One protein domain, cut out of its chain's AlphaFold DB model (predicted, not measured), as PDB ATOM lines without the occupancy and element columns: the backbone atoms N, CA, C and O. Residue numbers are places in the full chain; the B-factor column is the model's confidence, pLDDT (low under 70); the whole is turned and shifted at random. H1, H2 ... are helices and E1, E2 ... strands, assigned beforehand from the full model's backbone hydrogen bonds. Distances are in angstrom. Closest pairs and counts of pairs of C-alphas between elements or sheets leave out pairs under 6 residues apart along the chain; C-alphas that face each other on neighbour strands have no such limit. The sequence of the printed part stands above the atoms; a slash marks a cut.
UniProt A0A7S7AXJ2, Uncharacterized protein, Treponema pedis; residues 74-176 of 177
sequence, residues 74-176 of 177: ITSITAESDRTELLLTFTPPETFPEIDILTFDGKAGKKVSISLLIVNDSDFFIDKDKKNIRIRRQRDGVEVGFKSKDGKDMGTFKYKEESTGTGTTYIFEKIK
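AT A GLANCE: This is residues 74 to 176 of the 177 residues of an uncharacterized protein of Treponema pedis (UniProt A0A7S7AXJ2). Two strand sheets stand partly face to face as a small sandwich: E1, E6, E5 and E4 make one wall, and the larger, twisted E3, E2, E7, E8 and E9 make the other. The short helix H1 sits at one end between the walls, residues 74 to 78 run along the side between E1 and E9, and the long E8 and E9 hairpin makes much of the longest axis. The 103 printed residues hold, in chain order, E1, H1 and E2 to E9, and both sheets are antiparallel throughout. The class is mostly strand; the whole is compact, with a radius of gyration of the C-alphas of 13.2 A, and spans 43 by 28 by 26 A, only just elongated.

HOW THE PARTS SIT: E1, residues 85 to 88, is an edge strand antiparallel to E6, residues 132 to 136, at 143 degrees; N 86 and O 135 are 2.7 A apart, within hydrogen-bond range. E5, residues 124 to 127, is the next neighbour of E6, with N 125 and O 134 at 2.8 A. E4, residues 118 to 120, is the other edge strand, with N 126 and O 119 at 2.8 A. E4, E5 and E6 form a meander, each strand the antiparallel neighbour of the one before. H1, residues 93 to 98, has 0 of 2 O i to N i+4 pairs within range, but 2 of 3 O i to N i+3 pairs. It only grazes the five-stranded sheet, with residues 95 to 98; its closest C-alphas to E7, residues 143 to 148, are those of Glu 98 and Ser 148, 5.4 A apart. E2, residues 99 to 104, forms a hairpin with the edge strand E3, residues 110 to 113, with N 104 and O 110 at 2.8 A, and pairs with E7 through N 103 and O 145 at 2.8 A. E7, E8, residues 153 to 164, and E9, residues 167 to 174, form a second meander; N 144 and O 157 are 2.8 A apart, and so are N 160 and O 171. E1 and E9 are near each other; E2 and E5 are apart.

IN THESE COORDINATES: E1 begins at C-alpha 85, (71.242, -27.293, 23.251). The longer strands measure 13.8 A for E2, 13.0 A for E6, 17.1 A for E7, 31.9 A for E8 and 22.6 A for E9; H1 measures 10.2 A. E9 ends at C-alpha 174, (85.070, -17.115, 30.512).

THE WHOLE: The C-alphas farthest apart, those of Asp 150 and Gly 165, are 43.5 A apart. The printed part has no cut and no long link. Mean pLDDT of the printed part is 80.4; residues 74 to 83 and residue 107 are under 70.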
ATOM      1  N   ILE A  74      78.830 -14.158  29.579       47.84
ATOM      2  CA  ILE A  74      77.849 -15.131  29.079       47.84
ATOM      3  C   ILE A  74      77.327 -15.796  30.340       47.84
ATOM      4  O   ILE A  74      78.011 -16.620  30.949       47.84
ATOM      5  N   THR A  75      76.174 -15.336  30.807       42.62
ATOM      6  CA  THR A  75      75.564 -15.908  32.004       42.62
ATOM      7  C   THR A  75      75.092 -17.306  31.629       42.62
ATOM      8  O   THR A  75      74.490 -17.504  30.572       42.62
ATOM      9  N   SER A  76      75.461 -18.279  32.461       44.91
ATOM     10  CA  SER A  76      75.169 -19.699  32.296       44.91
ATOM     11  C   SER A  76      73.763 -19.963  31.773       44.91
ATOM     12  O   SER A  76      72.801 -19.279  32.118       44.91
ATOM     13  N   ILE A  77      73.650 -21.028  31.005       47.00
ATOM     14  CA  ILE A  77      72.447 -21.370  30.281       47.00
ATOM     15  C   ILE A  77      71.813 -22.526  31.019       47.00
ATOM     16  O   ILE A  77      72.440 -23.570  31.190       47.00
ATOM     17  N   THR A  78      70.571 -22.344  31.446       38.88
ATOM     18  CA  THR A  78      69.758 -23.433  31.966       38.88
ATOM     19  C   THR A  78      69.582 -24.452  30.843       38.88
ATOM     20  O   THR A  78      68.843 -24.215  29.887       38.88
ATOM     21  N   ALA A  79      70.295 -25.576  30.923       41.47
ATOM     22  CA  ALA A  79      69.911 -26.763  30.183       41.47
ATOM     23  C   ALA A  79      68.567 -27.202  30.772       41.47
ATOM     24  O   ALA A  79      68.521 -27.816  31.838       41.47
ATOM     25  N   GLU A  80      67.460 -26.828  30.129       40.09
ATOM     26  CA  GLU A  80      66.222 -27.575  30.326       40.09
ATOM     27  C   GLU A  80      66.577 -29.037  30.017       40.09
ATOM     28  O   GLU A  80      67.158 -29.331  28.972       40.09
ATOM     29  N   SER A  81      66.358 -29.916  30.998       45.62
ATOM     30  CA  SER A  81      66.770 -31.332  31.070       45.62
ATOM     31  C   SER A  81      66.486 -32.153  29.792       45.62
ATOM     32  O   SER A  81      67.087 -33.194  29.536       45.62
ATOM     33  N   ASP A  82      65.589 -31.645  28.961       49.12
ATOM     34  CA  ASP A  82      65.031 -32.179  27.732       49.12
ATOM     35  C   ASP A  82      65.605 -31.556  26.439       49.12
ATOM     36  O   ASP A  82      65.283 -32.015  25.342       49.12
ATOM     37  N   ARG A  83      66.498 -30.559  26.526       54.06
ATOM     38  CA  ARG A  83      67.119 -29.898  25.367       54.06
ATOM     39  C   ARG A  83      68.622 -30.152  25.311       54.06
ATOM     40  O   ARG A  83      69.393 -29.774  26.184       54.06
ATOM     41  N   THR A  84      69.060 -30.759  24.213       70.88
ATOM     42  CA  THR A  84      70.467 -31.024  23.870       70.88
ATOM     43  C   THR A  84      71.251 -29.765  23.482       70.88
ATOM     44  O   THR A  84      72.357 -29.882  22.958       70.88
ATOM     45  N   GLU A  85      70.697 -28.571  23.706       77.88
ATOM     46  CA  GLU A  85      71.242 -27.293  23.251       77.88
ATOM     47  C   GLU A  85      71.225 -26.249  24.368       77.88
ATOM     48  O   GLU A  85      70.262 -26.134  25.122       77.88
ATOM     49  N   LEU A  86      72.280 -25.444  24.420       79.12
ATOM     50  CA  LEU A  86      72.453 -24.324  25.320       79.12
ATOM     51  C   LEU A  86      72.314 -23.009  24.533       79.12
ATOM     52  O   LEU A  86      73.176 -22.680  23.722       79.12
ATOM     53  N   LEU A  87      71.252 -22.239  24.781       83.38
ATOM     54  CA  LEU A  87      71.068 -20.862  24.304       83.38
ATOM     55  C   LEU A  87      72.034 -19.862  24.955       83.38
ATOM     56  O   LEU A  87      71.864 -19.530  26.120       83.38
ATOM     57  N   LEU A  88      72.976 -19.305  24.198       82.69
ATOM     58  CA  LEU A  88      73.856 -18.242  24.680       82.69
ATOM     59  C   LEU A  88      73.074 -16.947  24.921       82.69
ATOM     60  O   LEU A  88      72.363 -16.464  24.038       82.69
ATOM     61  N   THR A  89      73.252 -16.372  26.109       79.31
ATOM     62  CA  THR A  89      72.742 -15.044  26.463       79.31
ATOM     63  C   THR A  89      73.914 -14.093  26.664       79.31
ATOM     64  O   THR A  89      74.933 -14.466  27.245       79.31
ATOM     65  N   PHE A  90      73.787 -12.876  26.140       78.88
ATOM     66  CA  PHE A  90      74.836 -11.862  26.188       78.88
ATOM     67  C   PHE A  90      74.418 -10.743  27.130       78.88
ATOM     68  O   PHE A  90      73.288 -10.255  27.047       78.88
ATOM     69  N   THR A  91      75.342 -10.346  28.003       76.12
ATOM     70  CA  THR A  91      75.169  -9.210  28.901       76.12
ATOM     71  C   THR A  91      76.297  -8.197  28.654       76.12
ATOM     72  O   THR A  91      77.457  -8.520  28.931       76.12
ATOM     73  N   PRO A  92      75.967  -6.986  28.182       79.25
ATOM     74  CA  PRO A  92      74.606  -6.511  27.937       79.25
ATOM     75  C   PRO A  92      73.993  -7.050  26.610       79.25
ATOM     76  O   PRO A  92      74.720  -7.523  25.736       79.25
ATOM     77  N   PRO A  93      72.656  -7.048  26.429       79.06
ATOM     78  CA  PRO A  93      72.015  -7.640  25.243       79.06
ATOM     79  C   PRO A  93      72.405  -6.989  23.905       79.06
ATOM     80  O   PRO A  93      72.384  -7.643  22.857       79.06
ATOM     81  N   GLU A  94      72.770  -5.705  23.920       82.25
ATOM     82  CA  GLU A  94      73.265  -4.948  22.766       82.25
ATOM     83  C   GLU A  94      74.595  -5.463  22.204       82.25
ATOM     84  O   GLU A  94      74.932  -5.140  21.067       82.25
ATOM     85  N   THR A  95      75.299  -6.336  22.929       83.19
ATOM     86  CA  THR A  95      76.532  -6.969  22.455       83.19
ATOM     87  C   THR A  95      76.295  -7.866  21.237       83.19
ATOM     88  O   THR A  95      77.145  -7.923  20.353       83.19
ATOM     89  N   PHE A  96      75.151  -8.559  21.133       85.19
ATOM     90  CA  PHE A  96      74.917  -9.520  20.040       85.19
ATOM     91  C   PHE A  96      75.059  -8.896  18.632       85.19
ATOM     92  O   PHE A  96      75.781  -9.459  17.811       85.19
ATOM     93  N   PRO A  97      74.426  -7.742  18.319       86.06
ATOM     94  CA  PRO A  97      74.618  -7.034  17.048       86.06
ATOM     95  C   PRO A  97      76.063  -6.687  16.661       86.06
ATOM     96  O   PRO A  97      76.315  -6.408  15.483       86.06
ATOM     97  N   GLU A  98      76.984  -6.636  17.624       86.94
ATOM     98  CA  GLU A  98      78.393  -6.296  17.404       86.94
ATOM     99  C   GLU A  98      79.235  -7.509  17.006       86.94
ATOM    100  O   GLU A  98      80.286  -7.342  16.382       86.94
ATOM    101  N   ILE A  99      78.763  -8.719  17.320       88.06
ATOM    102  CA  ILE A  99      79.465  -9.963  17.016       88.06
ATOM    103  C   ILE A  99      79.362 -10.256  15.520       88.06
ATOM    104  O   ILE A  99      78.272 -10.333  14.950       88.06
ATOM    105  N   ASP A 100      80.510 -10.472  14.888       90.81
ATOM    106  CA  ASP A 100      80.596 -10.849  13.478       90.81
ATOM    107  C   ASP A 100      81.031 -12.300  13.301       90.81
ATOM    108  O   ASP A 100      80.493 -13.014  12.456       90.81
ATOM    109  N   ILE A 101      81.966 -12.771  14.133       91.38
ATOM    110  CA  ILE A 101      82.551 -14.106  13.999       91.38
ATOM    111  C   ILE A 101      82.395 -14.889  15.298       91.38
ATOM    112  O   ILE A 101      82.829 -14.448  16.362       91.38
ATOM    113  N   LEU A 102      81.862 -16.103  15.174       91.12
ATOM    114  CA  LEU A 102      81.965 -17.162  16.169       91.12
ATOM    115  C   LEU A 102      83.152 -18.063  15.809       91.12
ATOM    116  O   LEU A 102      83.263 -18.543  14.680       91.12
ATOM    117  N   THR A 103      84.045 -18.306  16.765       91.38
ATOM    118  CA  THR A 103      85.106 -19.315  16.665       91.38
ATOM    119  C   THR A 103      84.758 -20.495  17.554       91.38
ATOM    120  O   THR A 103      84.569 -20.311  18.751       91.38
ATOM    121  N   PHE A 104      84.674 -21.691  16.992       90.88
ATOM    122  CA  PHE A 104      84.298 -22.905  17.700       90.88
ATOM    123  C   PHE A 104      85.460 -23.889  17.722       90.88
ATOM    124  O   PHE A 104      86.044 -24.140  16.672       90.88
ATOM    125  N   ASP A 105      85.754 -24.467  18.883       87.94
ATOM    126  CA  ASP A 105      86.935 -25.293  19.156       87.94
ATOM    127  C   ASP A 105      88.262 -24.503  19.058       87.94
ATOM    128  O   ASP A 105      89.259 -24.921  18.467       87.94
ATOM    129  N   GLY A 106      88.261 -23.287  19.621       75.94
ATOM    130  CA  GLY A 106      89.453 -22.440  19.755       75.94
ATOM    131  C   GLY A 106      89.930 -21.757  18.459       75.94
ATOM    132  O   GLY A 106      89.201 -21.610  17.478       75.94
ATOM    133  N   LYS A 107      91.187 -21.275  18.448       67.75
ATOM    134  CA  LYS A 107      91.745 -20.432  17.357       67.75
ATOM    135  C   LYS A 107      91.907 -21.150  16.011       67.75
ATOM    136  O   LYS A 107      91.798 -20.500  14.967       67.75
ATOM    137  N   ALA A 108      92.238 -22.441  16.049       75.88
ATOM    138  CA  ALA A 108      92.391 -23.294  14.868       75.88
ATOM    139  C   ALA A 108      91.076 -23.979  14.466       75.88
ATOM    140  O   ALA A 108      91.010 -24.600  13.408       75.88
ATOM    141  N   GLY A 109      90.050 -23.857  15.308       81.44
ATOM    142  CA  GLY A 109      88.741 -24.417  15.067       81.44
ATOM    143  C   GLY A 109      87.934 -23.643  14.024       81.44
ATOM    144  O   GLY A 109      88.424 -22.769  13.295       81.44
ATOM    145  N   LYS A 110      86.659 -23.999  13.923       89.50
ATOM    146  CA  LYS A 110      85.749 -23.497  12.899       89.50
ATOM    147  C   LYS A 110      85.447 -22.019  13.121       89.50
ATOM    148  O   LYS A 110      85.114 -21.605  14.226       89.50
ATOM    149  N   LYS A 111      85.519 -21.223  12.055       91.25
ATOM    150  CA  LYS A 111      85.138 -19.805  12.067       91.25
ATOM    151  C   LYS A 111      83.851 -19.630  11.289       91.25
ATOM    152  O   LYS A 111      83.758 -20.082  10.148       91.25
ATOM    153  N   VAL A 112      82.874 -18.989  11.906       90.88
ATOM    154  CA  VAL A 112      81.522 -18.871  11.368       90.88
ATOM    155  C   VAL A 112      81.113 -17.418  11.424       90.88
ATOM    156  O   VAL A 112      81.128 -16.804  12.488       90.88
ATOM    157  N   SER A 113      80.744 -16.885  10.269       90.31
ATOM    158  CA  SER A 113      80.200 -15.539  10.171       90.31
ATOM    159  C   SER A 113      78.751 -15.538  10.653       90.31
ATOM    160  O   SER A 113      77.905 -16.213  10.066       90.31
ATOM    161  N   ILE A 114      78.456 -14.771  11.700       86.25
ATOM    162  CA  ILE A 114      77.109 -14.611  12.280       86.25
ATOM    163  C   ILE A 114      76.216 -13.770  11.358       86.25
ATOM    164  O   ILE A 114      74.991 -13.824  11.426       86.25
ATOM    165  N   SER A 115      76.817 -13.020  10.431       76.75
ATOM    166  CA  SER A 115      76.085 -12.239   9.434       76.75
ATOM    167  C   SER A 115      75.277 -13.085   8.435       76.75
ATOM    168  O   SER A 115      74.373 -12.528   7.798       76.75
ATOM    169  N   LEU A 116      75.542 -14.396   8.340       73.38
ATOM    170  CA  LEU A 116      74.753 -15.362   7.566       73.38
ATOM    171  C   LEU A 116      73.372 -15.577   8.215       73.38
ATOM    172  O   LEU A 116      73.272 -15.692   9.430       73.38
ATOM    173  N   LEU A 117      72.305 -15.619   7.404       70.06
ATOM    174  CA  LEU A 117      70.905 -15.552   7.868       70.06
ATOM    175  C   LEU A 117      70.557 -16.611   8.926       70.06
ATOM    176  O   LEU A 117      70.052 -16.280   9.996       70.06
ATOM    177  N   ILE A 118      70.842 -17.878   8.631       82.19
ATOM    178  CA  ILE A 118      70.645 -19.000   9.546       82.19
ATOM    179  C   ILE A 118      71.771 -19.995   9.291       82.19
ATOM    180  O   ILE A 118      72.014 -20.382   8.147       82.19
ATOM    181  N   VAL A 119      72.436 -20.433  10.355       83.12
ATOM    182  CA  VAL A 119      73.430 -21.507  10.294       83.12
ATOM    183  C   VAL A 119      72.936 -22.649  11.165       83.12
ATOM    184  O   VAL A 119      72.738 -22.475  12.364       83.12
ATOM    185  N   ASN A 120      72.725 -23.817  10.564       85.38
ATOM    186  CA  ASN A 120      72.388 -25.041  11.284       85.38
ATOM    187  C   ASN A 120      73.523 -26.037  11.085       85.38
ATOM    188  O   ASN A 120      73.702 -26.565   9.989       85.38
ATOM    189  N   ASP A 121      74.296 -26.244  12.141       88.25
ATOM    190  CA  ASP A 121      75.477 -27.090  12.141       88.25
ATOM    191  C   ASP A 121      75.294 -28.286  13.076       88.25
ATOM    192  O   ASP A 121      74.339 -28.332  13.851       88.25
ATOM    193  N   SER A 122      76.195 -29.271  13.034       86.00
ATOM    194  CA  SER A 122      76.194 -30.380  13.999       86.00
ATOM    195  C   SER A 122      76.386 -29.897  15.432       86.00
ATOM    196  O   SER A 122      75.784 -30.472  16.337       86.00
ATOM    197  N   ASP A 123      77.168 -28.833  15.613       88.50
ATOM    198  CA  ASP A 123      77.677 -28.405  16.914       88.50
ATOM    199  C   ASP A 123      76.966 -27.180  17.487       88.50
ATOM    200  O   ASP A 123      76.942 -26.973  18.701       88.50
ATOM    201  N   PHE A 124      76.359 -26.371  16.626       89.25
ATOM    202  CA  PHE A 124      75.690 -25.141  17.015       89.25
ATOM    203  C   PHE A 124      74.605 -24.750  16.010       89.25
ATOM    204  O   PHE A 124      74.536 -25.234  14.881       89.25
ATOM    205  N   PHE A 125      73.769 -23.819  16.436       89.25
ATOM    206  CA  PHE A 125      72.736 -23.192  15.640       89.25
ATOM    207  C   PHE A 125      72.805 -21.678  15.839       89.25
ATOM    208  O   PHE A 125      72.954 -21.202  16.964       89.25
ATOM    209  N   ILE A 126      72.709 -20.922  14.750       90.12
ATOM    210  CA  ILE A 126      72.702 -19.458  14.757       90.12
ATOM    211  C   ILE A 126      71.460 -18.999  14.007       90.12
ATOM    212  O   ILE A 126      71.279 -19.336  12.835       90.12
ATOM    213  N   ASP A 127      70.636 -18.202  14.677       89.75
ATOM    214  CA  ASP A 127      69.487 -17.510  14.101       89.75
ATOM    215  C   ASP A 127      69.705 -16.013  14.310       89.75
ATOM    216  O   ASP A 127      69.532 -15.477  15.411       89.75
ATOM    217  N   LYS A 128      70.150 -15.350  13.240       85.00
ATOM    218  CA  LYS A 128      70.464 -13.923  13.254       85.00
ATOM    219  C   LYS A 128      69.216 -13.081  13.503       85.00
ATOM    220  O   LYS A 128      69.282 -12.105  14.251       85.00
ATOM    221  N   ASP A 129      68.088 -13.471  12.913       86.19
ATOM    222  CA  ASP A 129      66.831 -12.725  12.992       86.19
ATOM    223  C   ASP A 129      66.291 -12.722  14.425       86.19
ATOM    224  O   ASP A 129      65.861 -11.689  14.940       86.19
ATOM    225  N   LYS A 130      66.388 -13.865  15.111       86.50
ATOM    226  CA  LYS A 130      66.023 -13.993  16.529       86.50
ATOM    227  C   LYS A 130      67.153 -13.646  17.496       86.50
ATOM    228  O   LYS A 130      66.980 -13.843  18.698       86.50
ATOM    229  N   LYS A 131      68.294 -13.170  16.992       85.62
ATOM    230  CA  LYS A 131      69.491 -12.833  17.774       85.62
ATOM    231  C   LYS A 131      69.888 -13.924  18.773       85.62
ATOM    232  O   LYS A 131      70.150 -13.642  19.940       85.62
ATOM    233  N   ASN A 132      69.874 -15.182  18.335       84.88
ATOM    234  CA  ASN A 132      70.200 -16.305  19.201       84.88
ATOM    235  C   ASN A 132      71.312 -17.175  18.619       84.88
ATOM    236  O   ASN A 132      71.388 -17.425  17.418       84.88
ATOM    237  N   ILE A 133      72.176 -17.637  19.516       87.50
ATOM    238  CA  ILE A 133      73.172 -18.666  19.243       87.50
ATOM    239  C   ILE A 133      72.897 -19.780  20.235       87.50
ATOM    240  O   ILE A 133      72.757 -19.529  21.429       87.50
ATOM    241  N   ARG A 134      72.804 -21.010  19.749       87.88
ATOM    242  CA  ARG A 134      72.639 -22.200  20.575       87.88
ATOM    243  C   ARG A 134      73.806 -23.129  20.324       87.88
ATOM    244  O   ARG A 134      74.123 -23.408  19.173       87.88
ATOM    245  N   ILE A 135      74.433 -23.616  21.381       87.06
ATOM    246  CA  ILE A 135      75.509 -24.598  21.292       87.06
ATOM    247  C   ILE A 135      74.948 -25.945  21.718       87.06
ATOM    248  O   ILE A 135      74.402 -26.066  22.809       87.06
ATOM    249  N   ARG A 136      75.050 -26.963  20.866       86.88
ATOM    250  CA  ARG A 136      74.651 -28.326  21.238       86.88
ATOM    251  C   ARG A 136      75.578 -28.873  22.316       86.88
ATOM    252  O   ARG A 136      76.666 -28.344  22.506       86.88
ATOM    253  N   ARG A 137      75.165 -29.915  23.042       85.25
ATOM    254  CA  ARG A 137      76.015 -30.566  24.051       85.25
ATOM    255  C   ARG A 137      77.363 -30.937  23.431       85.25
ATOM    256  O   ARG A 137      77.409 -31.629  22.418       85.25
ATOM    257  N   GLN A 138      78.433 -30.491  24.076       86.69
ATOM    258  CA  GLN A 138      79.805 -30.736  23.654       86.69
ATOM    259  C   GLN A 138      80.554 -31.568  24.685       86.69
ATOM    260  O   GLN A 138      80.053 -31.846  25.773       86.69
ATOM    261  N   ARG A 139      81.770 -31.978  24.326       86.56
ATOM    262  CA  ARG A 139      82.713 -32.542  25.292       86.56
ATOM    263  C   ARG A 139      83.268 -31.434  26.182       86.56
ATOM    264  O   ARG A 139      83.422 -30.295  25.734       86.56
ATOM    265  N   ASP A 140      83.595 -31.792  27.421       88.06
ATOM    266  CA  ASP A 140      84.275 -30.893  28.349       88.06
ATOM    267  C   ASP A 140      85.527 -30.285  27.700       88.06
ATOM    268  O   ASP A 140      86.334 -30.970  27.067       88.06
ATOM    269  N   GLY A 141      85.651 -28.970  27.834       88.62
ATOM    270  CA  GLY A 141      86.791 -28.197  27.384       88.62
ATOM    271  C   GLY A 141      86.756 -27.624  25.974       88.62
ATOM    272  O   GLY A 141      87.686 -26.895  25.636       88.62
ATOM    273  N   VAL A 142      85.703 -27.866  25.188       90.62
ATOM    274  CA  VAL A 142      85.513 -27.177  23.899       90.62
ATOM    275  C   VAL A 142      85.431 -25.666  24.115       90.62
ATOM    276  O   VAL A 142      84.672 -25.188  24.958       90.62
ATOM    277  N   GLU A 143      86.202 -24.900  23.344       91.94
ATOM    278  CA  GLU A 143      86.238 -23.442  23.454       91.94
ATOM    279  C   GLU A 143      85.350 -22.764  22.409       91.94
ATOM    280  O   GLU A 143      85.412 -23.082  21.222       91.94
ATOM    281  N   VAL A 144      84.577 -21.767  22.826       90.12
ATOM    282  CA  VAL A 144      83.776 -20.906  21.953       90.12
ATOM    283  C   VAL A 144      84.214 -19.464  22.155       90.12
ATOM    284  O   VAL A 144      84.231 -18.961  23.273       90.12
ATOM    285  N   GLY A 145      84.589 -18.790  21.076       89.75
ATOM    286  CA  GLY A 145      85.040 -17.404  21.091       89.75
ATOM    287  C   GLY A 145      84.223 -16.517  20.168       89.75
ATOM    288  O   GLY A 145      83.617 -16.991  19.206       89.75
ATOM    289  N   PHE A 146      84.234 -15.220  20.461       89.44
ATOM    290  CA  PHE A 146      83.469 -14.213  19.735       89.44
ATOM    291  C   PHE A 146      84.379 -13.067  19.323       89.44
ATOM    292  O   PHE A 146      85.209 -12.607  20.107       89.44
ATOM    293  N   LYS A 147      84.219 -12.598  18.087       89.69
ATOM    294  CA  LYS A 147      84.903 -11.404  17.597       89.69
ATOM    295  C   LYS A 147      83.919 -10.388  17.057       89.69
ATOM    296  O   LYS A 147      82.931 -10.765  16.421       89.69
ATOM    297  N   SER A 148      84.239  -9.119  17.271       89.19
ATOM    298  CA  SER A 148      83.468  -8.010  16.724       89.19
ATOM    299  C   SER A 148      83.689  -7.866  15.217       89.19
ATOM    300  O   SER A 148      84.611  -8.465  14.652       89.19
ATOM    301  N   LYS A 149      82.878  -7.021  14.571       87.25
ATOM    302  CA  LYS A 149      83.032  -6.624  13.155       87.25
ATOM    303  C   LYS A 149      84.409  -6.047  12.825       87.25
ATOM    304  O   LYS A 149      84.923  -6.284  11.739       87.25
ATOM    305  N   ASP A 150      85.034  -5.364  13.779       87.25
ATOM    306  CA  ASP A 150      86.384  -4.803  13.626       87.25
ATOM    307  C   ASP A 150      87.491  -5.837  13.911       87.25
ATOM    308  O   ASP A 150      88.680  -5.526  13.909       87.25
ATOM    309  N   GLY A 151      87.115  -7.090  14.189       85.25
ATOM    310  CA  GLY A 151      88.032  -8.195  14.452       85.25
ATOM    311  C   GLY A 151      88.571  -8.268  15.885       85.25
ATOM    312  O   GLY A 151      89.397  -9.149  16.163       85.25
ATOM    313  N   LYS A 152      88.106  -7.398  16.796       88.50
ATOM    314  CA  LYS A 152      88.492  -7.394  18.217       88.50
ATOM    315  C   LYS A 152      87.984  -8.664  18.912       88.50
ATOM    316  O   LYS A 152      86.855  -9.086  18.677       88.50
ATOM    317  N   ASP A 153      88.819  -9.272  19.763       86.94
ATOM    318  CA  ASP A 153      88.404 -10.385  20.631       86.94
ATOM    319  C   ASP A 153      87.406  -9.856  21.666       86.94
ATOM    320  O   ASP A 153      87.721  -8.934  22.418       86.94
ATOM    321  N   MET A 154      86.199 -10.413  21.667       83.75
ATOM    322  CA  MET A 154      85.147 -10.065  22.622       83.75
ATOM    323  C   MET A 154      85.087 -11.075  23.773       83.75
ATOM    324  O   MET A 154      84.358 -10.871  24.732       83.75
ATOM    325  N   GLY A 155      85.848 -12.169  23.707       85.75
ATOM    326  CA  GLY A 155      85.913 -13.165  24.768       85.75
ATOM    327  C   GLY A 155      85.967 -14.585  24.228       85.75
ATOM    328  O   GLY A 155      85.455 -14.898  23.153       85.75
ATOM    329  N   THR A 156      86.591 -15.466  25.008       87.69
ATOM    330  CA  THR A 156      86.626 -16.912  24.767       87.69
ATOM    331  C   THR A 156      86.091 -17.624  26.002       87.69
ATOM    332  O   THR A 156      86.404 -17.237  27.125       87.69
ATOM    333  N   PHE A 157      85.282 -18.653  25.792       87.81
ATOM    334  CA  PHE A 157      84.567 -19.386  26.823       87.81
ATOM    335  C   PHE A 157      84.841 -20.870  26.680       87.81
ATOM    336  O   PHE A 157      84.824 -21.395  25.572       87.81
ATOM    337  N   LYS A 158      85.057 -21.552  27.797       89.56
ATOM    338  CA  LYS A 158      85.260 -22.993  27.841       89.56
ATOM    339  C   LYS A 158      83.964 -23.679  28.248       89.56
ATOM    340  O   LYS A 158      83.370 -23.312  29.260       89.56
ATOM    341  N   TYR A 159      83.537 -24.660  27.464       88.31
ATOM    342  CA  TYR A 159      82.447 -25.554  27.826       88.31
ATOM    343  C   TYR A 159      82.868 -26.409  29.018       88.31
ATOM    344  O   TYR A 159      83.940 -27.019  28.977       88.31
ATOM    345  N   LYS A 160      82.034 -26.450  30.056       85.69
ATOM    346  CA  LYS A 160      82.257 -27.255  31.251       85.69
ATOM    347  C   LYS A 160      81.065 -28.136  31.567       85.69
ATOM    348  O   LYS A 160      79.923 -27.672  31.564       85.69
ATOM    349  N   GLU A 161      81.360 -29.391  31.873       85.19
ATOM    350  CA  GLU A 161      80.404 -30.328  32.450       85.19
ATOM    351  C   GLU A 161      80.600 -30.390  33.970       85.19
ATOM    352  O   GLU A 161      81.653 -30.789  34.461       85.19
ATOM    353  N   GLU A 162      79.579 -29.994  34.726       82.56
ATOM    354  CA  GLU A 162      79.598 -30.023  36.184       82.56
ATOM    355  C   GLU A 162      78.620 -31.073  36.703       82.56
ATOM    356  O   GLU A 162      77.404 -30.974  36.528       82.56
ATOM    357  N   SER A 163      79.148 -32.092  37.378       79.56
ATOM    358  CA  SER A 163      78.315 -33.044  38.103       79.56
ATOM    359  C   SER A 163      77.840 -32.402  39.402       79.56
ATOM    360  O   SER A 163      78.592 -32.278  40.367       79.56
ATOM    361  N   THR A 164      76.568 -32.046  39.459       72.62
ATOM    362  CA  THR A 164      75.881 -31.755  40.718       72.62
ATOM    363  C   THR A 164      75.454 -33.075  41.359       72.62
ATOM    364  O   THR A 164      75.198 -34.062  40.667       72.62
ATOM    365  N   GLY A 165      75.333 -33.128  42.688       71.19
ATOM    366  CA  GLY A 165      74.839 -34.330  43.382       71.19
ATOM    367  C   GLY A 165      73.431 -34.779  42.944       71.19
ATOM    368  O   GLY A 165      72.998 -35.870  43.297       71.19
ATOM    369  N   THR A 166      72.730 -33.947  42.167       74.81
ATOM    370  CA  THR A 166      71.383 -34.167  41.624       74.81
ATOM    371  C   THR A 166      71.341 -34.359  40.103       74.81
ATOM    372  O   THR A 166      70.260 -34.554  39.554       74.81
ATOM    373  N   GLY A 167      72.481 -34.303  39.406       73.56
ATOM    374  CA  GLY A 167      72.556 -34.455  37.950       73.56
ATOM    375  C   GLY A 167      73.683 -33.644  37.313       73.56
ATOM    376  O   GLY A 167      74.471 -33.009  38.002       73.56
ATOM    377  N   THR A 168      73.757 -33.627  35.989       75.12
ATOM    378  CA  THR A 168      74.790 -32.875  35.266       75.12
ATOM    379  C   THR A 168      74.282 -31.503  34.829       75.12
ATOM    380  O   THR A 168      73.236 -31.399  34.186       75.12
ATOM    381  N   THR A 169      75.048 -30.458  35.118       77.44
ATOM    382  CA  THR A 169      74.861 -29.100  34.599       77.44
ATOM    383  C   THR A 169      75.946 -28.793  33.571       77.44
ATOM    384  O   THR A 169      77.074 -29.263  33.678       77.44
ATOM    385  N   TYR A 170      75.600 -28.007  32.557       80.06
ATOM    386  CA  TYR A 170      76.519 -27.607  31.498       80.06
ATOM    387  C   TYR A 170      76.637 -26.091  31.504       80.06
ATOM    388  O   TYR A 170      75.620 -25.397  31.445       80.06
ATOM    389  N   ILE A 171      77.859 -25.576  31.578       81.00
ATOM    390  CA  ILE A 171      78.116 -24.136  31.669       81.00
ATOM    391  C   ILE A 171      79.195 -23.698  30.678       81.00
ATOM    392  O   ILE A 171      79.964 -24.506  30.162       81.00
ATOM    393  N   PHE A 172      79.257 -22.390  30.439       83.62
ATOM    394  CA  PHE A 172      80.368 -21.741  29.754       83.62
ATOM    395  C   PHE A 172      81.112 -20.850  30.741       83.62
ATOM    396  O   PHE A 172      80.526 -19.943  31.328       83.62
ATOM    397  N   GLU A 173      82.408 -21.089  30.905       84.19
ATOM    398  CA  GLU A 173      83.273 -20.288  31.769       84.19
ATOM    399  C   GLU A 173      84.162 -19.376  30.918       84.19
ATOM    400  O   GLU A 173      84.835 -19.848  30.002       84.19
ATOM    401  N   LYS A 174      84.188 -18.068  31.209       84.06
ATOM    402  CA  LYS A 174      85.070 -17.115  30.512       84.06
ATOM    403  C   LYS A 174      86.534 -17.468  30.796       84.06
ATOM    404  O   LYS A 174      86.955 -17.505  31.950       84.06
ATOM    405  N   ILE A 175      87.322 -17.670  29.744       83.25
ATOM    406  CA  ILE A 175      88.772 -17.841  29.836       83.25
ATOM    407  C   ILE A 175      89.394 -16.451  29.966       83.25
ATOM    408  O   ILE A 175      89.291 -15.631  29.052       83.25
ATOM    409  N   LYS A 176      90.049 -16.183  31.097       72.81
ATOM    410  CA  LYS A 176      90.887 -14.990  31.263       72.81
ATOM    411  C   LYS A 176      92.232 -15.248  30.579       72.81
ATOM    412  O   LYS A 176      92.853 -16.275  30.851       72.81
TER     413      LYS A 176